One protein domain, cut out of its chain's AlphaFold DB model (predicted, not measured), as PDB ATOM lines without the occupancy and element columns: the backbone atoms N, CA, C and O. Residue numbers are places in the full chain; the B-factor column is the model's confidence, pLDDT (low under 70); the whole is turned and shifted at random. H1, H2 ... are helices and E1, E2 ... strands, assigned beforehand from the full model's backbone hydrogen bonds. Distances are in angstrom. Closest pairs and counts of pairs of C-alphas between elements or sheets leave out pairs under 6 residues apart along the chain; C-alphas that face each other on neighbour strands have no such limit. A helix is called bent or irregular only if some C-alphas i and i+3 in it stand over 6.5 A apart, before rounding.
ATOM      1  N   THR A  79      -8.653 -26.489  40.156       83.56
ATOM      2  CA  THR A  79      -8.072 -25.179  40.455       83.56
ATOM      3  C   THR A  79      -7.111 -24.721  39.362       83.56
ATOM      4  O   THR A  79      -6.553 -25.507  38.592       83.56
ATOM      5  N   HIS A  80      -6.833 -23.417  39.360       84.56
ATOM      6  CA  HIS A  80      -5.781 -22.816  38.540       84.56
ATOM      7  C   HIS A  80      -4.434 -23.535  38.692       84.56
ATOM      8  O   HIS A  80      -3.735 -23.743  37.703       84.56
ATOM      9  N   SER A  81      -4.055 -23.913  39.916       85.25
ATOM     10  CA  SER A  81      -2.761 -24.546  40.171       85.25
ATOM     11  C   SER A  81      -2.638 -25.882  39.442       85.25
ATOM     12  O   SER A  81      -1.590 -26.146  38.858       85.25
ATOM     13  N   GLU A  82      -3.699 -26.695  39.394       87.88
ATOM     14  CA  GLU A  82      -3.664 -27.944  38.623       87.88
ATOM     15  C   GLU A  82      -3.653 -27.698  37.114       87.88
ATOM     16  O   GLU A  82      -2.963 -28.423  36.400       87.88
ATOM     17  N   VAL A  83      -4.341 -26.663  36.618       89.12
ATOM     18  CA  VAL A  83      -4.267 -26.275  35.197       89.12
ATOM     19  C   VAL A  83      -2.831 -25.910  34.806       89.12
ATOM     20  O   VAL A  83      -2.330 -26.396  33.789       89.12
ATOM     21  N   ILE A  84      -2.145 -25.100  35.619       87.88
ATOM     22  CA  ILE A  84      -0.746 -24.715  35.375       87.88
ATOM     23  C   ILE A  84       0.183 -25.924  35.463       87.88
ATOM     24  O   ILE A  84       0.951 -26.154  34.532       87.88
ATOM     25  N   LEU A  85       0.081 -26.736  36.520       89.88
ATOM     26  CA  LEU A  85       0.899 -27.944  36.678       89.88
ATOM     27  C   LEU A  85       0.715 -28.913  35.507       89.88
ATOM     28  O   LEU A  85       1.675 -29.519  35.020       89.88
ATOM     29  N   PHE A  86      -0.517 -29.054  35.024       91.88
ATOM     30  CA  PHE A  86      -0.789 -29.880  33.864       91.88
ATOM     31  C   PHE A  86      -0.156 -29.294  32.600       91.88
ATOM     32  O   PHE A  86       0.512 -30.023  31.869       91.88
ATOM     33  N   GLN A  87      -0.264 -27.984  32.362       91.00
ATOM     34  CA  GLN A  87       0.454 -27.337  31.263       91.00
ATOM     35  C   GLN A  87       1.971 -27.546  31.353       91.00
ATOM     36  O   GLN A  87       2.586 -27.909  30.351       91.00
ATOM     37  N   GLU A  88       2.582 -27.321  32.514       90.25
ATOM     38  CA  GLU A  88       4.022 -27.529  32.724       90.25
ATOM     39  C   GLU A  88       4.414 -28.978  32.417       90.25
ATOM     40  O   GLU A  88       5.435 -29.236  31.776       90.25
ATOM     41  N   THR A  89       3.552 -29.932  32.776       90.31
ATOM     42  CA  THR A  89       3.721 -31.347  32.428       90.31
ATOM     43  C   THR A  89       3.706 -31.560  30.912       90.31
ATOM     44  O   THR A  89       4.565 -32.271  30.382       90.31
ATOM     45  N   LEU A  90       2.782 -30.923  30.183       90.69
ATOM     46  CA  LEU A  90       2.742 -30.981  28.716       90.69
ATOM     47  C   LEU A  90       3.979 -30.340  28.079       90.69
ATOM     48  O   LEU A  90       4.541 -30.904  27.140       90.69
ATOM     49  N   GLN A  91       4.430 -29.199  28.606       90.88
ATOM     50  CA  GLN A  91       5.645 -28.513  28.154       90.88
ATOM     51  C   GLN A  91       6.873 -29.398  28.323       90.88
ATOM     52  O   GLN A  91       7.631 -29.591  27.372       90.88
ATOM     53  N   ALA A  92       7.046 -29.987  29.508       87.38
ATOM     54  CA  ALA A  92       8.147 -30.895  29.794       87.38
ATOM     55  C   ALA A  92       8.134 -32.106  28.847       87.38
ATOM     56  O   ALA A  92       9.173 -32.486  28.306       87.38
ATOM     57  N   GLN A  93       6.956 -32.674  28.579       87.69
ATOM     58  CA  GLN A  93       6.786 -33.802  27.658       87.69
ATOM     59  C   GLN A  93       7.092 -33.431  26.204       87.69
ATOM     60  O   GLN A  93       7.741 -34.202  25.491       87.69
ATOM     61  N   GLN A  94       6.690 -32.239  25.761       87.12
ATOM     62  CA  GLN A  94       7.013 -31.745  24.425       87.12
ATOM     63  C   GLN A  94       8.514 -31.460  24.277       87.12
ATOM     64  O   GLN A  94       9.124 -31.894  23.299       87.12
ATOM     65  N   ALA A  95       9.128 -30.789  25.256       87.00
ATOM     66  CA  ALA A  95      10.565 -30.514  25.278       87.00
ATOM     67  C   ALA A  95      11.384 -31.814  25.269       87.00
ATOM     68  O   ALA A  95      12.357 -31.944  24.519       87.00
ATOM     69  N   TYR A  96      10.945 -32.808  26.041       84.75
ATOM     70  CA  TYR A  96      11.550 -34.131  26.072       84.75
ATOM     71  C   TYR A  96      11.444 -34.850  24.716       84.75
ATOM     72  O   TYR A  96      12.432 -35.391  24.217       84.75
ATOM     73  N   ASN A  97      10.272 -34.808  24.074       83.94
ATOM     74  CA  ASN A  97      10.069 -35.378  22.738       83.94
ATOM     75  C   ASN A  97      10.969 -34.715  21.679       83.94
ATOM     76  O   ASN A  97      11.541 -35.399  20.832       83.94
ATOM     77  N   ASN A  98      11.128 -33.391  21.740       85.06
ATOM     78  CA  ASN A  98      11.947 -32.640  20.787       85.06
ATOM     79  C   ASN A  98      13.447 -32.936  20.939       85.06
ATOM     80  O   ASN A  98      14.156 -33.007  19.940       85.06
ATOM     81  N   THR A  99      13.923 -33.149  22.168       83.94
ATOM     82  CA  THR A  99      15.343 -33.429  22.454       83.94
ATOM     83  C   THR A  99      15.775 -34.860  22.120       83.94
ATOM     84  O   THR A  99      16.948 -35.078  21.835       83.94
ATOM     85  N   HIS A 100      14.856 -35.835  22.105       78.88
ATOM     86  CA  HIS A 100      15.188 -37.265  21.959       78.88
ATOM     87  C   HIS A 100      14.776 -37.895  20.604       78.88
ATOM     88  O   HIS A 100      14.834 -39.116  20.437       78.88
ATOM     89  N   ARG A 101      14.392 -37.081  19.608       66.06
ATOM     90  CA  ARG A 101      14.147 -37.497  18.210       66.06
ATOM     91  C   ARG A 101      15.490 -37.700  17.480       66.06
ATOM     92  O   ARG A 101      15.970 -36.772  16.834       66.06
ATOM     93  N   PRO A 102      16.139 -38.873  17.601       57.28
ATOM     94  CA  PRO A 102      15.897 -39.919  16.601       57.28
ATOM     95  C   PRO A 102      15.969 -41.355  17.173       57.28
ATOM     96  O   PRO A 102      16.312 -42.293  16.455       57.28
ATOM     97  N   GLY A 103      15.684 -41.542  18.465       68.31
ATOM     98  CA  GLY A 103      15.699 -42.860  19.113       68.31
ATOM     99  C   GLY A 103      14.337 -43.571  19.136       68.31
ATOM    100  O   GLY A 103      13.308 -42.966  18.817       68.31
ATOM    101  N   PRO A 104      14.290 -44.852  19.553       71.25
ATOM    102  CA  PRO A 104      13.030 -45.498  19.914       71.25
ATOM    103  C   PRO A 104      12.294 -44.633  20.946       71.25
ATOM    104  O   PRO A 104      12.921 -44.130  21.880       71.25
ATOM    105  N   LYS A 105      10.976 -44.445  20.762       66.69
ATOM    106  CA  LYS A 105      10.143 -43.624  21.657       66.69
ATOM    107  C   LYS A 105      10.438 -44.003  23.108       66.69
ATOM    108  O   LYS A 105      10.240 -45.152  23.506       66.69
ATOM    109  N   SER A 106      10.948 -43.041  23.872       68.19
ATOM    110  CA  SER A 106      11.247 -43.240  25.286       68.19
ATOM    111  C   SER A 106      10.005 -43.724  26.020       68.19
ATOM    112  O   SER A 106       8.900 -43.237  25.779       68.19
ATOM    113  N   ARG A 107      10.203 -44.628  26.982       68.94
ATOM    114  CA  ARG A 107       9.136 -45.105  27.874       68.94
ATOM    115  C   ARG A 107       8.538 -43.994  28.745       68.94
ATOM    116  O   ARG A 107       7.508 -44.218  29.365       68.94
ATOM    117  N   LEU A 108       9.192 -42.832  28.812       68.19
ATOM    118  CA  LEU A 108       8.752 -41.666  29.577       68.19
ATOM    119  C   LEU A 108       7.871 -40.705  28.768       68.19
ATOM    120  O   LEU A 108       7.295 -39.790  29.354       68.19
ATOM    121  N   TRP A 109       7.778 -40.888  27.445       78.88
ATOM    122  CA  TRP A 109       6.920 -40.065  26.601       78.88
ATOM    123  C   TRP A 109       5.490 -40.602  26.591       78.88
ATOM    124  O   TRP A 109       5.269 -41.788  26.332       78.88
ATOM    125  N   PHE A 110       4.524 -39.715  26.819       81.00
ATOM    126  CA  PHE A 110       3.105 -40.046  26.796       81.00
ATOM    127  C   PHE A 110       2.322 -39.059  25.922       81.00
ATOM    128  O   PHE A 110       2.352 -37.849  26.141       81.00
ATOM    129  N   GLU A 111       1.598 -39.579  24.929       84.94
ATOM    130  CA  GLU A 111       0.694 -38.780  24.101       84.94
ATOM    131  C   GLU A 111      -0.641 -38.602  24.822       84.94
ATOM    132  O   GLU A 111      -1.468 -39.511  24.845       84.94
ATOM    133  N   TYR A 112      -0.848 -37.438  25.434       86.00
ATOM    134  CA  TYR A 112      -2.102 -37.128  26.129       86.00
ATOM    135  C   TYR A 112      -3.278 -36.949  25.161       86.00
ATOM    136  O   TYR A 112      -4.401 -37.364  25.458       86.00
ATOM    137  N   SER A 113      -3.011 -36.374  23.984       85.06
ATOM    138  CA  SER A 113      -3.999 -36.163  22.925       85.06
ATOM    139  C   SER A 113      -4.611 -37.493  22.483       85.06
ATOM    140  O   SER A 113      -3.907 -38.427  22.107       85.06
ATOM    141  N   GLY A 114      -5.939 -37.603  22.547       85.00
ATOM    142  CA  GLY A 114      -6.662 -38.839  22.227       85.00
ATOM    143  C   GLY A 114      -6.570 -39.953  23.279       85.00
ATOM    144  O   GLY A 114      -7.143 -41.022  23.070       85.00
ATOM    145  N   LYS A 115      -5.875 -39.737  24.404       89.12
ATOM    146  CA  LYS A 115      -5.952 -40.607  25.593       89.12
ATOM    147  C   LYS A 115      -6.876 -40.028  26.649       89.12
ATOM    148  O   LYS A 115      -7.631 -40.784  27.254       89.12
ATOM    149  N   ILE A 116      -6.872 -38.707  26.792       91.69
ATOM    150  CA  ILE A 116      -7.854 -37.989  27.598       91.69
ATOM    151  C   ILE A 116      -9.156 -37.899  26.814       91.69
ATOM    152  O   ILE A 116      -9.228 -37.260  25.767       91.69
ATOM    153  N   HIS A 117     -10.185 -38.562  27.330       90.38
ATOM    154  CA  HIS A 117     -11.520 -38.563  26.739       90.38
ATOM    155  C   HIS A 117     -12.476 -37.679  27.523       90.38
ATOM    156  O   HIS A 117     -13.422 -37.156  26.943       90.38
ATOM    157  N   ARG A 118     -12.242 -37.524  28.827       89.94
ATOM    158  CA  ARG A 118     -13.074 -36.722  29.712       89.94
ATOM    159  C   ARG A 118     -12.229 -35.660  30.381       89.94
ATOM    160  O   ARG A 118     -11.172 -35.975  30.918       89.94
ATOM    161  N   ILE A 119     -12.685 -34.420  30.352       91.62
ATOM    162  CA  ILE A 119     -12.016 -33.301  31.006       91.62
ATOM    163  C   ILE A 119     -13.023 -32.627  31.909       91.62
ATOM    164  O   ILE A 119     -14.121 -32.282  31.486       91.62
ATOM    165  N   PHE A 120     -12.614 -32.419  33.143       90.06
ATOM    166  CA  PHE A 120     -13.302 -31.590  34.094       90.06
ATOM    167  C   PHE A 120     -12.370 -30.437  34.497       90.06
ATOM    168  O   PHE A 120     -11.233 -30.689  34.900       90.06
ATOM    169  N   MET A 121     -12.824 -29.187  34.375       90.00
ATOM    170  CA  MET A 121     -12.048 -27.998  34.751       90.00
ATOM    171  C   MET A 121     -12.868 -27.019  35.582       90.00
ATOM    172  O   MET A 121     -14.003 -26.703  35.233       90.00
ATOM    173  N   GLY A 122     -12.239 -26.467  36.613       84.62
ATOM    174  CA  GLY A 122     -12.838 -25.450  37.466       84.62
ATOM    175  C   GLY A 122     -13.531 -26.019  38.699       84.62
ATOM    176  O   GLY A 122     -13.343 -27.170  39.069       84.62
ATOM    177  N   TYR A 123     -14.308 -25.205  39.393       74.25
ATOM    178  CA  TYR A 123     -14.851 -25.571  40.689       74.25
ATOM    179  C   TYR A 123     -16.017 -26.557  40.543       74.25
ATOM    180  O   TYR A 123     -17.048 -26.240  39.946       74.25
ATOM    181  N   LEU A 124     -15.880 -27.756  41.121       64.44
ATOM    182  CA  LEU A 124     -17.041 -28.620  41.334       64.44
ATOM    183  C   LEU A 124     -17.766 -28.172  42.588       64.44
ATOM    184  O   LEU A 124     -17.140 -28.124  43.649       64.44
ATOM    185  N   PRO A 125     -19.087 -27.944  42.518       56.19
ATOM    186  CA  PRO A 125     -19.863 -27.937  43.737       56.19
ATOM    187  C   PRO A 125     -19.676 -29.309  44.411       56.19
ATOM    188  O   PRO A 125     -19.795 -30.338  43.735       56.19
ATOM    189  N   PRO A 126     -19.339 -29.351  45.710       50.81
ATOM    190  CA  PRO A 126     -19.086 -30.603  46.404       50.81
ATOM    191  C   PRO A 126     -20.323 -31.510  46.307       50.81
ATOM    192  O   PRO A 126     -21.437 -31.056  46.590       50.81
ATOM    193  N   PRO A 127     -20.171 -32.784  45.904       44.78
ATOM    194  CA  PRO A 127     -21.283 -33.715  45.872       44.78
ATOM    195  C   PRO A 127     -21.584 -34.135  47.314       44.78
ATOM    196  O   PRO A 127     -20.870 -34.920  47.932       44.78
ATOM    197  N   GLY A 128     -22.638 -33.564  47.877       44.44
ATOM    198  CA  GLY A 128     -23.209 -33.975  49.153       44.44
ATOM    199  C   GLY A 128     -24.667 -33.528  49.229       44.44
ATOM    200  O   GLY A 128     -25.061 -32.673  48.435       44.44
ATOM    201  N   PRO A 129     -25.472 -34.025  50.192       38.31
ATOM    202  CA  PRO A 129     -26.845 -33.558  50.473       38.31
ATOM    203  C   PRO A 129     -26.903 -32.090  50.962       38.31
ATOM    204  O   PRO A 129     -27.847 -31.632  51.590       38.31
ATOM    205  N   VAL A 130     -25.844 -31.343  50.678       41.19
ATOM    206  CA  VAL A 130     -25.287 -30.234  51.417       41.19
ATOM    207  C   VAL A 130     -24.838 -29.217  50.362       41.19
ATOM    208  O   VAL A 130     -23.665 -28.918  50.205       41.19
ATOM    209  N   PHE A 131     -25.819 -28.566  49.733       42.50
ATOM    210  CA  PHE A 131     -25.694 -27.125  49.454       42.50
ATOM    211  C   PHE A 131     -25.660 -26.298  50.769       42.50
ATOM    212  O   PHE A 131     -25.757 -25.077  50.746       42.50
ATOM    213  N   ALA A 132     -25.561 -26.967  51.928       37.09
ATOM    214  CA  ALA A 132     -25.415 -26.402  53.264       37.09
ATOM    215  C   ALA A 132     -23.950 -26.273  53.734       37.09
ATOM    216  O   ALA A 132     -23.707 -25.658  54.770       37.09
ATOM    217  N   ARG A 133     -22.960 -26.798  52.991       39.56
ATOM    218  CA  ARG A 133     -21.592 -26.286  53.101       39.56
ATOM    219  C   ARG A 133     -21.679 -24.975  52.362       39.56
ATOM    220  O   ARG A 133     -22.083 -24.968  51.199       39.56
ATOM    221  N   SER A 134     -21.412 -23.896  53.092       41.69
ATOM    222  CA  SER A 134     -21.341 -22.544  52.569       41.69
ATOM    223  C   SER A 134     -20.736 -22.635  51.178       41.69
ATOM    224  O   SER A 134     -19.629 -23.162  51.043       41.69
ATOM    225  N   PHE A 135     -21.468 -22.173  50.157       51.19
ATOM    226  CA  PHE A 135     -20.832 -21.821  48.893       51.19
ATOM    227  C   PHE A 135     -19.509 -21.133  49.230       51.19
ATOM    228  O   PHE A 135     -19.494 -20.399  50.235       51.19
ATOM    229  N   PRO A 136     -18.425 -21.389  48.467       54.84
ATOM    230  CA  PRO A 136     -17.162 -20.713  48.705       54.84
ATOM    231  C   PRO A 136     -17.492 -19.257  48.974       54.84
ATOM    232  O   PRO A 136     -18.314 -18.660  48.262       54.84
ATOM    233  N   THR A 137     -16.988 -18.741  50.095       64.00
ATOM    234  CA  THR A 137     -17.325 -17.374  50.495       64.00
ATOM    235  C   THR A 137     -17.097 -16.468  49.288       64.00
ATOM    236  O   THR A 137     -16.262 -16.771  48.435       64.00
ATOM    237  N   THR A 138     -17.806 -15.347  49.178       69.31
ATOM    238  CA  THR A 138     -17.642 -14.435  48.029       69.31
ATOM    239  C   THR A 138     -16.161 -14.105  47.763       69.31
ATOM    240  O   THR A 138     -15.767 -13.858  46.629       69.31
ATOM    241  N   ILE A 139     -15.330 -14.177  48.810       74.19
ATOM    242  CA  ILE A 139     -13.870 -14.068  48.785       74.19
ATOM    243  C   ILE A 139     -13.185 -15.279  48.121       74.19
ATOM    244  O   ILE A 139     -12.342 -15.079  47.250       74.19
ATOM    245  N   GLU A 140     -13.505 -16.514  48.513       71.19
ATOM    246  CA  GLU A 140     -12.934 -17.740  47.926       71.19
ATOM    247  C   GLU A 140     -13.319 -17.898  46.454       71.19
ATOM    248  O   GLU A 140     -12.452 -18.189  45.630       71.19
ATOM    249  N   GLN A 141     -14.582 -17.626  46.109       72.75
ATOM    250  CA  GLN A 141     -15.039 -17.643  44.719       72.75
ATOM    251  C   GLN A 141     -14.301 -16.581  43.894       72.75
ATOM    252  O   GLN A 141     -13.721 -16.903  42.866       72.75
ATOM    253  N   ALA A 142     -14.215 -15.338  44.381       76.69
ATOM    254  CA  ALA A 142     -13.482 -14.282  43.680       76.69
ATOM    255  C   ALA A 142     -11.980 -14.595  43.534       76.69
ATOM    256  O   ALA A 142     -11.360 -14.234  42.531       76.69
ATOM    257  N   ALA A 143     -11.372 -15.258  44.524       78.94
ATOM    258  CA  ALA A 143      -9.984 -15.702  44.448       78.94
ATOM    259  C   ALA A 143      -9.799 -16.794  43.385       78.94
ATOM    260  O   ALA A 143      -8.858 -16.705  42.590       78.94
ATOM    261  N   HIS A 144     -10.705 -17.776  43.337       77.88
ATOM    262  CA  HIS A 144     -10.750 -18.798  42.289       77.88
ATOM    263  C   HIS A 144     -10.942 -18.170  40.911       77.88
ATOM    264  O   HIS A 144     -10.162 -18.451  40.003       77.88
ATOM    265  N   ASP A 145     -11.888 -17.243  40.775       78.44
ATOM    266  CA  ASP A 145     -12.199 -16.605  39.500       78.44
ATOM    267  C   ASP A 145     -11.001 -15.818  38.961       78.44
ATOM    268  O   ASP A 145     -10.607 -15.936  37.796       78.44
ATOM    269  N   ARG A 146     -10.343 -15.066  39.848       81.44
ATOM    270  CA  ARG A 146      -9.109 -14.343  39.530       81.44
ATOM    271  C   ARG A 146      -7.981 -15.293  39.138       81.44
ATOM    272  O   ARG A 146      -7.226 -14.987  38.213       81.44
ATOM    273  N   ALA A 147      -7.846 -16.417  39.837       79.88
ATOM    274  CA  ALA A 147      -6.830 -17.412  39.536       79.88
ATOM    275  C   ALA A 147      -7.094 -18.057  38.167       79.88
ATOM    276  O   ALA A 147      -6.221 -18.031  37.308       79.88
ATOM    277  N   MET A 148      -8.303 -18.543  37.901       79.38
ATOM    278  CA  MET A 148      -8.662 -19.176  36.628       79.38
ATOM    279  C   MET A 148      -8.583 -18.208  35.436       79.38
ATOM    280  O   MET A 148      -8.076 -18.577  34.375       79.38
ATOM    281  N   SER A 149      -8.966 -16.942  35.617       78.12
ATOM    282  CA  SER A 149      -8.761 -15.892  34.607       78.12
ATOM    283  C   SER A 149      -7.273 -15.695  34.280       78.12
ATOM    284  O   SER A 149      -6.886 -15.630  33.111       78.12
ATOM    285  N   LYS A 150      -6.403 -15.705  35.300       81.31
ATOM    286  CA  LYS A 150      -4.944 -15.673  35.112       81.31
ATOM    287  C   LYS A 150      -4.430 -16.926  34.391       81.31
ATOM    288  O   LYS A 150      -3.541 -16.803  33.542       81.31
ATOM    289  N   ALA A 151      -5.008 -18.103  34.651       74.38
ATOM    290  CA  ALA A 151      -4.713 -19.329  33.894       74.38
ATOM    291  C   ALA A 151      -5.006 -19.116  32.411       74.38
ATOM    292  O   ALA A 151      -4.141 -19.360  31.582       74.38
ATOM    293  N   ALA A 152      -6.174 -18.578  32.064       74.69
ATOM    294  CA  ALA A 152      -6.547 -18.371  30.668       74.69
ATOM    295  C   ALA A 152      -5.564 -17.479  29.892       74.69
ATOM    296  O   ALA A 152      -5.382 -17.672  28.694       74.69
ATOM    297  N   THR A 153      -4.894 -16.541  30.569       79.50
ATOM    298  CA  THR A 153      -3.846 -15.702  29.959       79.50
ATOM    299  C   THR A 153      -2.454 -16.335  29.928       79.50
ATOM    300  O   THR A 153      -1.616 -15.919  29.136       79.50
ATOM    301  N   SER A 154      -2.181 -17.308  30.799       81.62
ATOM    302  CA  SER A 154      -0.863 -17.953  30.921       81.62
ATOM    303  C   SER A 154      -0.811 -19.330  30.264       81.62
ATOM    304  O   SER A 154       0.274 -19.871  30.028       81.62
ATOM    305  N   VAL A 155      -1.974 -19.900  29.946       82.50
ATOM    306  CA  VAL A 155      -2.073 -21.185  29.280       82.50
ATOM    307  C   VAL A 155      -1.803 -21.014  27.790       82.50
ATOM    308  O   VAL A 155      -2.501 -20.290  27.084       82.50
ATOM    309  N   SER A 156      -0.783 -21.708  27.293       86.50
ATOM    310  CA  SER A 156      -0.502 -21.789  25.869       86.50
ATOM    311  C   SER A 156      -1.598 -22.612  25.201       86.50
ATOM    312  O   SER A 156      -1.660 -23.839  25.348       86.50
ATOM    313  N   SER A 157      -2.449 -21.938  24.428       82.50
ATOM    314  CA  SER A 157      -3.494 -22.593  23.638       82.50
ATOM    315  C   SER A 157      -2.911 -23.680  22.733       82.50
ATOM    316  O   SER A 157      -3.512 -24.737  22.604       82.50
ATOM    317  N   ALA A 158      -1.698 -23.501  22.201       87.44
ATOM    318  CA  ALA A 158      -1.025 -24.490  21.357       87.44
ATOM    319  C   ALA A 158      -0.781 -25.848  22.050       87.44
ATOM    320  O   ALA A 158      -0.804 -26.887  21.390       87.44
ATOM    321  N   LEU A 159      -0.565 -25.856  23.367       87.94
ATOM    322  CA  LEU A 159      -0.328 -27.080  24.142       87.94
ATOM    323  C   LEU A 159      -1.618 -27.744  24.593       87.94
ATOM    324  O   LEU A 159      -1.724 -28.970  24.599       87.94
ATOM    325  N   PHE A 160      -2.587 -26.927  24.993       86.88
ATOM    326  CA  PHE A 160      -3.817 -27.401  25.609       86.88
ATOM    327  C   PHE A 160      -4.900 -27.725  24.569       86.88
ATOM    328  O   PHE A 160      -5.689 -28.653  24.758       86.88
ATOM    329  N   ALA A 161      -4.902 -27.026  23.426       89.44
ATOM    330  CA  ALA A 161      -5.861 -27.232  22.342       89.44
ATOM    331  C   ALA A 161      -5.907 -28.681  21.841       89.44
ATOM    332  O   ALA A 161      -7.008 -29.215  21.765       89.44
ATOM    333  N   PRO A 162      -4.788 -29.382  21.562       91.00
ATOM    334  CA  PRO A 162      -4.852 -30.773  21.105       91.00
ATOM    335  C   PRO A 162      -5.625 -31.697  22.055       91.00
ATOM    336  O   PRO A 162      -6.299 -32.626  21.611       91.00
ATOM    337  N   ILE A 163      -5.560 -31.433  23.360       92.12
ATOM    338  CA  ILE A 163      -6.228 -32.231  24.389       92.12
ATOM    339  C   ILE A 163      -7.711 -31.869  24.455       92.12
ATOM    340  O   ILE A 163      -8.554 -32.759  24.365       92.12
ATOM    341  N   LEU A 164      -8.044 -30.576  24.504       90.06
ATOM    342  CA  LEU A 164      -9.442 -30.133  24.491       90.06
ATOM    343  C   LEU A 164     -10.187 -30.533  23.216       90.06
ATOM    344  O   LEU A 164     -11.332 -30.967  23.288       90.06
ATOM    345  N   LEU A 165      -9.538 -30.432  22.055       89.75
ATOM    346  CA  LEU A 165     -10.134 -30.769  20.762       89.75
ATOM    347  C   LEU A 165     -10.368 -32.275  20.594       89.75
ATOM    348  O   LEU A 165     -11.237 -32.675  19.817       89.75
ATOM    349  N   THR A 166      -9.600 -33.116  21.296       91.19
ATOM    350  CA  THR A 166      -9.723 -34.580  21.212       91.19
ATOM    351  C   THR A 166     -10.594 -35.193  22.303       91.19
ATOM    352  O   THR A 166     -11.073 -36.313  22.108       91.19
ATOM    353  N   ALA A 167     -10.847 -34.475  23.397       91.44
ATOM    354  CA  ALA A 167     -11.739 -34.929  24.453       91.44
ATOM    355  C   ALA A 167     -13.178 -35.111  23.942       91.44
ATOM    356  O   ALA A 167     -13.707 -34.308  23.174       91.44
ATOM    357  N   CYS A 168     -13.815 -36.197  24.376       89.75
ATOM    358  CA  CYS A 168     -15.197 -36.535  24.048       89.75
ATOM    359  C   CYS A 168     -16.194 -35.853  24.987       89.75
ATOM    360  O   CYS A 168     -17.248 -35.421  24.530       89.75
ATOM    361  N   ASP A 169     -15.866 -35.744  26.271       88.56
ATOM    362  CA  ASP A 169     -16.728 -35.140  27.280       88.56
ATOM    363  C   ASP A 169     -15.949 -34.037  27.993       88.56
ATOM    364  O   ASP A 169     -14.902 -34.294  28.587       88.56
ATOM    365  N   VAL A 170     -16.435 -32.802  27.933       89.62
ATOM    366  CA  VAL A 170     -15.796 -31.672  28.609       89.62
ATOM    367  C   VAL A 170     -16.809 -31.005  29.519       89.62
ATOM    368  O   VAL A 170     -17.868 -30.570  29.077       89.62
ATOM    369  N   ALA A 171     -16.477 -30.930  30.797       89.12
ATOM    370  CA  ALA A 171     -17.236 -30.235  31.815       89.12
ATOM    371  C   ALA A 171     -16.381 -29.101  32.382       89.12
ATOM    372  O   ALA A 171     -15.232 -29.311  32.769       89.12
ATOM    373  N   VAL A 172     -16.924 -27.892  32.388       88.94
ATOM    374  CA  VAL A 172     -16.213 -26.682  32.805       88.94
ATOM    375  C   VAL A 172     -17.088 -25.849  33.718       88.94
ATOM    376  O   VAL A 172     -18.305 -25.810  33.531       88.94
ATOM    377  N   ASP A 173     -16.488 -25.172  34.687       84.56
ATOM    378  CA  ASP A 173     -17.171 -24.063  35.340       84.56
ATOM    379  C   ASP A 173     -17.186 -22.810  34.455       84.56
ATOM    380  O   ASP A 173     -16.565 -22.762  33.387       84.56
ATOM    381  N   GLU A 174     -17.932 -21.791  34.882       80.88
ATOM    382  CA  GLU A 174     -18.012 -20.518  34.161       80.88
ATOM    383  C   GLU A 174     -16.626 -19.906  33.923       80.88
ATOM    384  O   GLU A 174     -16.338 -19.412  32.832       80.88
ATOM    385  N   THR A 175     -15.722 -20.005  34.895       80.88
ATOM    386  CA  THR A 175     -14.402 -19.385  34.788       80.88
ATOM    387  C   THR A 175     -13.444 -20.186  33.899       80.88
ATOM    388  O   THR A 175     -12.631 -19.621  33.163       80.88
ATOM    389  N   ALA A 176     -13.566 -21.507  33.849       85.44
ATOM    390  CA  ALA A 176     -12.834 -22.367  32.930       85.44
ATOM    391  C   ALA A 176     -13.289 -22.188  31.470       85.44
ATOM    392  O   ALA A 176     -12.533 -22.535  30.556       85.44
ATOM    393  N   LEU A 177     -14.452 -21.572  31.204       86.31
ATOM    394  CA  LEU A 177     -14.862 -21.216  29.836       86.31
ATOM    395  C   LEU A 177     -13.852 -20.306  29.141       86.31
ATOM    396  O   LEU A 177     -13.708 -20.388  27.920       86.31
ATOM    397  N   TYR A 178     -13.121 -19.468  29.881       82.94
ATOM    398  CA  TYR A 178     -12.084 -18.623  29.292       82.94
ATOM    399  C   TYR A 178     -10.978 -19.444  28.611       82.94
ATOM    400  O   TYR A 178     -10.473 -19.016  27.575       82.94
ATOM    401  N   LEU A 179     -10.654 -20.640  29.117       83.19
ATOM    402  CA  LEU A 179      -9.691 -21.551  28.480       83.19
ATOM    403  C   LEU A 179     -10.237 -22.110  27.161       83.19
ATOM    404  O   LEU A 179      -9.519 -22.169  26.164       83.19
ATOM    405  N   VAL A 180     -11.526 -22.460  27.128       87.06
ATOM    406  CA  VAL A 180     -12.202 -22.929  25.906       87.06
ATOM    407  C   VAL A 180     -12.255 -21.815  24.855       87.06
ATOM    408  O   VAL A 180     -11.971 -22.055  23.681       87.06
ATOM    409  N   LYS A 181     -12.544 -20.573  25.268       86.56
ATOM    410  CA  LYS A 181     -12.479 -19.394  24.389       86.56
ATOM    411  C   LYS A 181     -11.067 -19.173  23.850       86.56
ATOM    412  O   LYS A 181     -10.901 -18.957  22.654       86.56
ATOM    413  N   ALA A 182     -10.050 -19.262  24.707       83.06
ATOM    414  CA  ALA A 182      -8.656 -19.061  24.318       83.06
ATOM    415  C   ALA A 182      -8.176 -20.064  23.255       83.06
ATOM    416  O   ALA A 182      -7.383 -19.697  22.395       83.06
ATOM    417  N   VAL A 183      -8.684 -21.303  23.264       83.81
ATOM    418  CA  VAL A 183      -8.380 -22.304  22.224       83.81
ATOM    419  C   VAL A 183      -8.998 -21.969  20.865       83.81
ATOM    420  O   VAL A 183      -8.418 -22.314  19.839       83.81
ATOM    421  N   ASN A 184     -10.148 -21.296  20.843       79.56
ATOM    422  CA  ASN A 184     -10.807 -20.904  19.595       79.56
ATOM    423  C   ASN A 184     -10.315 -19.558  19.053       79.56
ATOM    424  O   ASN A 184     -10.482 -19.286  17.864       79.56
ATOM    425  N   ARG A 185      -9.696 -18.716  19.890       77.50
ATOM    426  CA  ARG A 185      -9.141 -17.445  19.423       77.50
ATOM    427  C   ARG A 185      -7.964 -17.708  18.480       77.50
ATOM    428  O   ARG A 185      -7.046 -18.446  18.845       77.50
ATOM    429  N   PRO A 186      -7.943 -17.094  17.285       65.38
ATOM    430  CA  PRO A 186      -6.744 -17.106  16.467       65.38
ATOM    431  C   PRO A 186      -5.609 -16.492  17.290       65.38
ATOM    432  O   PRO A 186      -5.794 -15.447  17.908       65.38
ATOM    433  N   SER A 187      -4.455 -17.165  17.340       63.38
ATOM    434  CA  SER A 187      -3.255 -16.622  17.978       63.38
ATOM    435  C   SER A 187      -2.922 -15.291  17.307       63.38
ATOM    436  O   SER A 187      -2.379 -15.284  16.205       63.38
ATOM    437  N   SER A 188      -3.286 -14.179  17.945       55.88
ATOM    438  CA  SER A 188      -3.069 -12.808  17.472       55.88
ATOM    439  C   SER A 188      -1.618 -12.349  17.670       55.88
ATOM    440  O   SER A 188      -1.328 -11.164  17.636       55.88
ATOM    441  N   THR A 203      -9.854 -22.729   8.875       67.44
ATOM    442  CA  THR A 203     -10.959 -23.637   9.171       67.44
ATOM    443  C   THR A 203     -11.061 -23.736  10.694       67.44
ATOM    444  O   THR A 203     -10.024 -23.940  11.335       67.44
ATOM    445  N   PRO A 204     -12.253 -23.548  11.291       70.94
ATOM    446  CA  PRO A 204     -12.400 -23.667  12.734       70.94
ATOM    447  C   PRO A 204     -11.872 -25.032  13.188       70.94
ATOM    448  O   PRO A 204     -11.998 -26.014  12.443       70.94
ATOM    449  N   PRO A 205     -11.248 -25.113  14.376       77.50
ATOM    450  CA  PRO A 205     -10.696 -26.368  14.845       77.50
ATOM    451  C   PRO A 205     -11.812 -27.413  14.967       77.50
ATOM    452  O   PRO A 205     -12.925 -27.117  15.404       77.50
ATOM    453  N   VAL A 206     -11.523 -28.646  14.543       84.38
ATOM    454  CA  VAL A 206     -12.510 -29.730  14.557       84.38
ATOM    455  C   VAL A 206     -12.573 -30.328  15.957       84.38
ATOM    456  O   VAL A 206     -11.676 -31.062  16.375       84.38
ATOM    457  N   TRP A 207     -13.655 -30.028  16.665       86.06
ATOM    458  CA  TRP A 207     -13.955 -30.604  17.969       86.06
ATOM    459  C   TRP A 207     -14.441 -32.052  17.813       86.06
ATOM    460  O   TRP A 207     -15.377 -32.326  17.064       86.06
ATOM    461  N   ARG A 208     -13.829 -32.998  18.540       88.56
ATOM    462  CA  ARG A 208     -14.336 -34.384  18.684       88.56
ATOM    463  C   ARG A 208     -15.311 -34.552  19.848       88.56
ATOM    464  O   ARG A 208     -15.730 -35.669  20.158       88.56
ATOM    465  N   MET A 209     -15.648 -33.441  20.485       86.50
ATOM    466  CA  MET A 209     -16.501 -33.389  21.652       86.50
ATOM    467  C   MET A 209     -17.915 -33.871  21.312       86.50
ATOM    468  O   MET A 209     -18.515 -33.477  20.314       86.50
ATOM    469  N   ARG A 210     -18.438 -34.756  22.156       86.00
ATOM    470  CA  ARG A 210     -19.806 -35.280  22.123       86.00
ATOM    471  C   ARG A 210     -20.674 -34.590  23.161       86.00
ATOM    472  O   ARG A 210     -21.844 -34.321  22.893       86.00
ATOM    473  N   THR A 211     -20.108 -34.305  24.333       83.50
ATOM    474  CA  THR A 211     -20.803 -33.603  25.407       83.50
ATOM    475  C   THR A 211     -19.975 -32.428  25.914       83.50
ATOM    476  O   THR A 211     -18.787 -32.563  26.203       83.50
ATOM    477  N   PHE A 212     -20.621 -31.270  26.018       85.88
ATOM    478  CA  PHE A 212     -20.081 -30.077  26.654       85.88
ATOM    479  C   PHE A 212     -21.005 -29.684  27.797       85.88
ATOM    480  O   PHE A 212     -22.198 -29.475  27.589       85.88
ATOM    481  N   SER A 213     -20.480 -29.606  29.011       85.12
ATOM    482  CA  SER A 213     -21.250 -29.256  30.198       85.12
ATOM    483  C   SER A 213     -20.674 -28.006  30.838       85.12
ATOM    484  O   SER A 213     -19.482 -27.956  31.118       85.12
ATOM    485  N   VAL A 214     -21.527 -27.024  31.110       82.19
ATOM    486  CA  VAL A 214     -21.162 -25.865  31.927       82.19
ATOM    487  C   VAL A 214     -21.826 -26.007  33.291       82.19
ATOM    488  O   VAL A 214     -23.041 -26.221  33.374       82.19
ATOM    489  N   VAL A 215     -21.027 -25.933  34.351       77.50
ATOM    490  CA  VAL A 215     -21.440 -26.149  35.743       77.50
ATOM    491  C   VAL A 215     -21.226 -24.864  36.542       77.50
ATOM    492  O   VAL A 215     -20.185 -24.236  36.426       77.50
ATOM    493  N   GLY A 216     -22.189 -24.466  37.372       69.81
ATOM    494  CA  GLY A 216     -22.001 -23.358  38.316       69.81
ATOM    495  C   GLY A 216     -23.118 -22.313  38.286       69.81
ATOM    496  O   GLY A 216     -24.204 -22.577  37.758       69.81
ATOM    497  N   PRO A 217     -22.901 -21.139  38.902       64.69
ATOM    498  CA  PRO A 217     -23.876 -20.056  38.927       64.69
ATOM    499  C   PRO A 217     -23.927 -19.333  37.570       64.69
ATOM    500  O   PRO A 217     -23.428 -18.233  37.432       64.69
ATOM    501  N   LEU A 218     -24.597 -19.923  36.576       66.81
ATOM    502  CA  LEU A 218     -24.661 -19.423  35.185       66.81
ATOM    503  C   LEU A 218     -25.455 -18.114  34.986       66.81
ATOM    504  O   LEU A 218     -25.884 -17.827  33.868       66.81
ATOM    505  N   HIS A 219     -25.738 -17.367  36.052       65.06
ATOM    506  CA  HIS A 219     -26.628 -16.206  36.017       65.06
ATOM    507  C   HIS A 219     -26.069 -15.062  35.165       65.06
ATOM    508  O   HIS A 219     -26.853 -14.369  34.517       65.06
ATOM    509  N   ASP A 220     -24.742 -14.927  35.111       67.25
ATOM    510  CA  ASP A 220     -24.056 -13.835  34.414       67.25
ATOM    511  C   ASP A 220     -23.421 -14.272  33.081       67.25
ATOM    512  O   ASP A 220     -22.863 -13.452  32.343       67.25
ATOM    513  N   LEU A 221     -23.549 -15.554  32.720       73.88
ATOM    514  CA  LEU A 221     -22.966 -16.076  31.494       73.88
ATOM    515  C   LEU A 221     -23.766 -15.623  30.263       73.88
ATOM    516  O   LEU A 221     -24.784 -16.221  29.895       73.88
ATOM    517  N   ASP A 222     -23.247 -14.609  29.570       81.88
ATOM    518  CA  ASP A 222     -23.735 -14.196  28.254       81.88
ATOM    519  C   ASP A 222     -23.415 -15.267  27.204       81.88
ATOM    520  O   ASP A 222     -22.316 -15.365  26.646       81.88
ATOM    521  N   TRP A 223     -24.418 -16.095  26.942       79.25
ATOM    522  CA  TRP A 223     -24.324 -17.207  26.013       79.25
ATOM    523  C   TRP A 223     -24.255 -16.801  24.549       79.25
ATOM    524  O   TRP A 223     -23.667 -17.532  23.751       79.25
ATOM    525  N   VAL A 224     -24.835 -15.656  24.189       80.50
ATOM    526  CA  VAL A 224     -24.738 -15.133  22.824       80.50
ATOM    527  C   VAL A 224     -23.285 -14.770  22.564       80.50
ATOM    528  O   VAL A 224     -22.674 -15.296  21.634       80.50
ATOM    529  N   ARG A 225     -22.689 -14.007  23.482       82.75
ATOM    530  CA  ARG A 225     -21.275 -13.644  23.416       82.75
ATOM    531  C   ARG A 225     -20.349 -14.854  23.509       82.75
ATOM    532  O   ARG A 225     -19.343 -14.907  22.812       82.75
ATOM    533  N   PHE A 226     -20.674 -15.855  24.335       83.81
ATOM    534  CA  PHE A 226     -19.913 -17.111  24.365       83.81
ATOM    535  C   PHE A 226     -19.921 -17.803  22.999       83.81
ATOM    536  O   PHE A 226     -18.855 -18.192  22.527       83.81
ATOM    537  N   ARG A 227     -21.092 -17.926  22.352       83.25
ATOM    538  CA  ARG A 227     -21.223 -18.537  21.018       83.25
ATOM    539  C   ARG A 227     -20.428 -17.783  19.957       83.25
ATOM    540  O   ARG A 227     -19.790 -18.421  19.122       83.25
ATOM    541  N   GLU A 228     -20.448 -16.456  20.003       83.06
ATOM    542  CA  GLU A 228     -19.643 -15.608  19.120       83.06
ATOM    543  C   GLU A 228     -18.140 -15.831  19.338       83.06
ATOM    544  O   GLU A 228     -17.411 -16.036  18.370       83.06
ATOM    545  N   ASP A 229     -17.694 -15.883  20.597       83.06
ATOM    546  CA  ASP A 229     -16.281 -16.051  20.959       83.06
ATOM    547  C   ASP A 229     -15.697 -17.412  20.529       83.06
ATOM    548  O   ASP A 229     -14.529 -17.481  20.144       83.06
ATOM    549  N   VAL A 230     -16.464 -18.507  20.629       82.56
ATOM    550  CA  VAL A 230     -15.989 -19.856  20.241       82.56
ATOM    551  C   VAL A 230     -16.270 -20.200  18.777       82.56
ATOM    552  O   VAL A 230     -15.683 -21.137  18.235       82.56
ATOM    553  N   GLY A 231     -17.148 -19.437  18.128       81.25
ATOM    554  CA  GLY A 231     -17.541 -19.619  16.738       81.25
ATOM    555  C   GLY A 231     -18.519 -20.776  16.501       81.25
ATOM    556  O   GLY A 231     -18.711 -21.680  17.315       81.25
ATOM    557  N   GLN A 232     -19.132 -20.772  15.314       73.00
ATOM    558  CA  GLN A 232     -20.155 -21.756  14.927       73.00
ATOM    559  C   GLN A 232     -19.622 -23.197  14.849       73.00
ATOM    560  O   GLN A 232     -20.384 -24.140  15.037       73.00
ATOM    561  N   GLY A 233     -18.318 -23.379  14.605       71.94
ATOM    562  CA  GLY A 233     -17.690 -24.701  14.518       71.94
ATOM    563  C   GLY A 233     -17.635 -25.462  15.847       71.94
ATOM    564  O   GLY A 233     -17.498 -26.684  15.834       71.94
ATOM    565  N   PHE A 234     -17.771 -24.765  16.979       77.38
ATOM    566  CA  PHE A 234     -17.826 -25.387  18.302       77.38
ATOM    567  C   PHE A 234     -19.143 -26.146  18.512       77.38
ATOM    568  O   PHE A 234     -19.137 -27.295  18.940       77.38
ATOM    569  N   PHE A 235     -20.275 -25.543  18.140       73.44
ATOM    570  CA  PHE A 235     -21.617 -26.116  18.310       73.44
ATOM    571  C   PHE A 235     -22.027 -26.991  17.132       73.44
ATOM    572  O   PHE A 235     -23.111 -26.833  16.570       73.44
ATOM    573  N   ALA A 236     -21.154 -27.919  16.739       70.00
ATOM    574  CA  ALA A 236     -21.514 -28.913  15.739       70.00
ATOM    575  C   ALA A 236     -22.847 -29.593  16.134       70.00
ATOM    576  O   ALA A 236     -23.069 -29.820  17.324       70.00
ATOM    577  N   PRO A 237     -23.712 -29.986  15.180       58.22
ATOM    578  CA  PRO A 237     -25.050 -30.519  15.479       58.22
ATOM    579  C   PRO A 237     -25.068 -31.740  16.413       58.22
ATOM    580  O   PRO A 237     -26.097 -32.094  16.978       58.22
ATOM    581  N   THR A 238     -23.933 -32.426  16.544       58.72
ATOM    582  CA  THR A 238     -23.757 -33.598  17.405       58.72
ATOM    583  C   THR A 238     -23.371 -33.258  18.842       58.72
ATOM    584  O   THR A 238     -23.357 -34.160  19.681       58.72
ATOM    585  N   LEU A 239     -23.015 -32.004  19.132       69.75
ATOM    586  CA  LEU A 239     -22.569 -31.583  20.451       69.75
ATOM    587  C   LEU A 239     -23.771 -31.363  21.368       69.75
ATOM    588  O   LEU A 239     -24.540 -30.420  21.196       69.75
ATOM    589  N   ARG A 240     -23.894 -32.197  22.400       72.31
ATOM    590  CA  ARG A 240     -24.866 -31.961  23.471       72.31
ATOM    591  C   ARG A 240     -24.305 -30.930  24.432       72.31
ATOM    592  O   ARG A 240     -23.367 -31.229  25.170       72.31
ATOM    593  N   THR A 241     -24.885 -29.736  24.415       69.56
ATOM    594  CA  THR A 241     -24.548 -28.671  25.360       69.56
ATOM    595  C   THR A 241     -25.498 -28.730  26.544       69.56
ATOM    596  O   THR A 241     -26.708 -28.599  26.368       69.56
ATOM    597  N   ARG A 242     -24.945 -28.915  27.744       70.00
ATOM    598  CA  ARG A 242     -25.695 -29.011  28.995       70.00
ATOM    599  C   ARG A 242     -25.342 -27.882  29.931       70.00
ATOM    600  O   ARG A 242     -24.171 -27.576  30.152       70.00
ATOM    601  N   ARG A 243     -26.372 -27.297  30.526       65.94
ATOM    602  CA  ARG A 243     -26.233 -26.308  31.591       65.94
ATOM    603  C   ARG A 243     -26.725 -26.906  32.888       65.94
ATOM    604  O   ARG A 243     -27.884 -27.309  32.955       65.94
TER     605      ARG A 243
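What this domain is: This is residues 79 to 188 and 203 to 243 of the 321 residues of an uncharacterized protein of Coniophora puteana (strain RWD-64-598) (UniProt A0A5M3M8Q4). Two long helices, H1 and H2, run the same way but are offset along each other, so that H1's first residues lie beside the later part of H2; together they form a long beam over a body of the short helices H3 and H4 and a small parallel sheet. H3 and H4 only graze the sheet, H5 packs on H4, and residues 127 to 132 stick out. The 151 printed residues include five named helices and four named strands, in the order H1 E1 H2 H3 E2 H4 E3 H5 E4, of mixed class; the sheet runs E1 E2 E3 E4. The whole is compact, with a radius of gyration of the C-alphas of 16.8 A, yet elongated, spanning 56 by 34 by 32 A.

Where its parts are: Find C-alpha 80 at (-5.781, -22.816, 38.540); from there H1, residues 80 to 99, runs 28.6 A to C-alpha 99 at (15.343, -33.429, 22.454). Next come E1, residues 118 to 121, and H2, residues 138 to 154, 24.2 A long. H3, residues 157 to 166, is only just irregular: C-alphas 159 and 162 are 6.6 A apart. Then find E2, residues 169 to 173, H4, residues 177 to 184, E3, residues 211 to 216, 16.5 A long, H5, residues 223 to 230, and E4, residues 240 to 243, ending at (-26.233, -26.308, 31.591).

How they stand to each other: Begin at H4, the hub, which touches three helices. It touches H2 at a shallow tilt of 12 degrees, closest at the C-alphas of Ala 152 and Leu 179, 5.0 A. It touches H3 about perpendicular, at 84 degrees, with the C-alphas of Ser 157 and Val 183 closest at 5.1 A. It touches H5 at a steep tilt of 38 degrees, with the C-alphas of Asn 184 and Val 230 closest at 5.3 A. H1 touches H2 with residues 80 to 84 alone, closest at the C-alphas of His 80 and Met 148, 5.0 A. In the sheet, look for N 119 and O 169 at 2.8 A between E1 and E2, N 172 and O 213 at 2.9 A between E2 and E3, and N 242 and O 212 at 2.8 A between E3 and E4. E1, H2 H3, E2 and E3, H5, E4 are strand-helix-strand units, parallel neighbour strands joined through helices, with right-handed crossovers. Every O i to N i+4 pair is within hydrogen-bond range in H1, H2, H4 and H5; in H3, 4 of 6 are.

The domain as a whole: The C-alphas of Pro 102 and Ala 132, the two farthest apart, are 56.9 A apart. Residues 189 to 202 are not printed, and C-alphas 188 and 203 are 15.8 A apart across the cut. The links H1 to E1 and E1 to H2 are long. Mean pLDDT of the printed part is 77.5; residues 124 to 138 are among the 36 under 70.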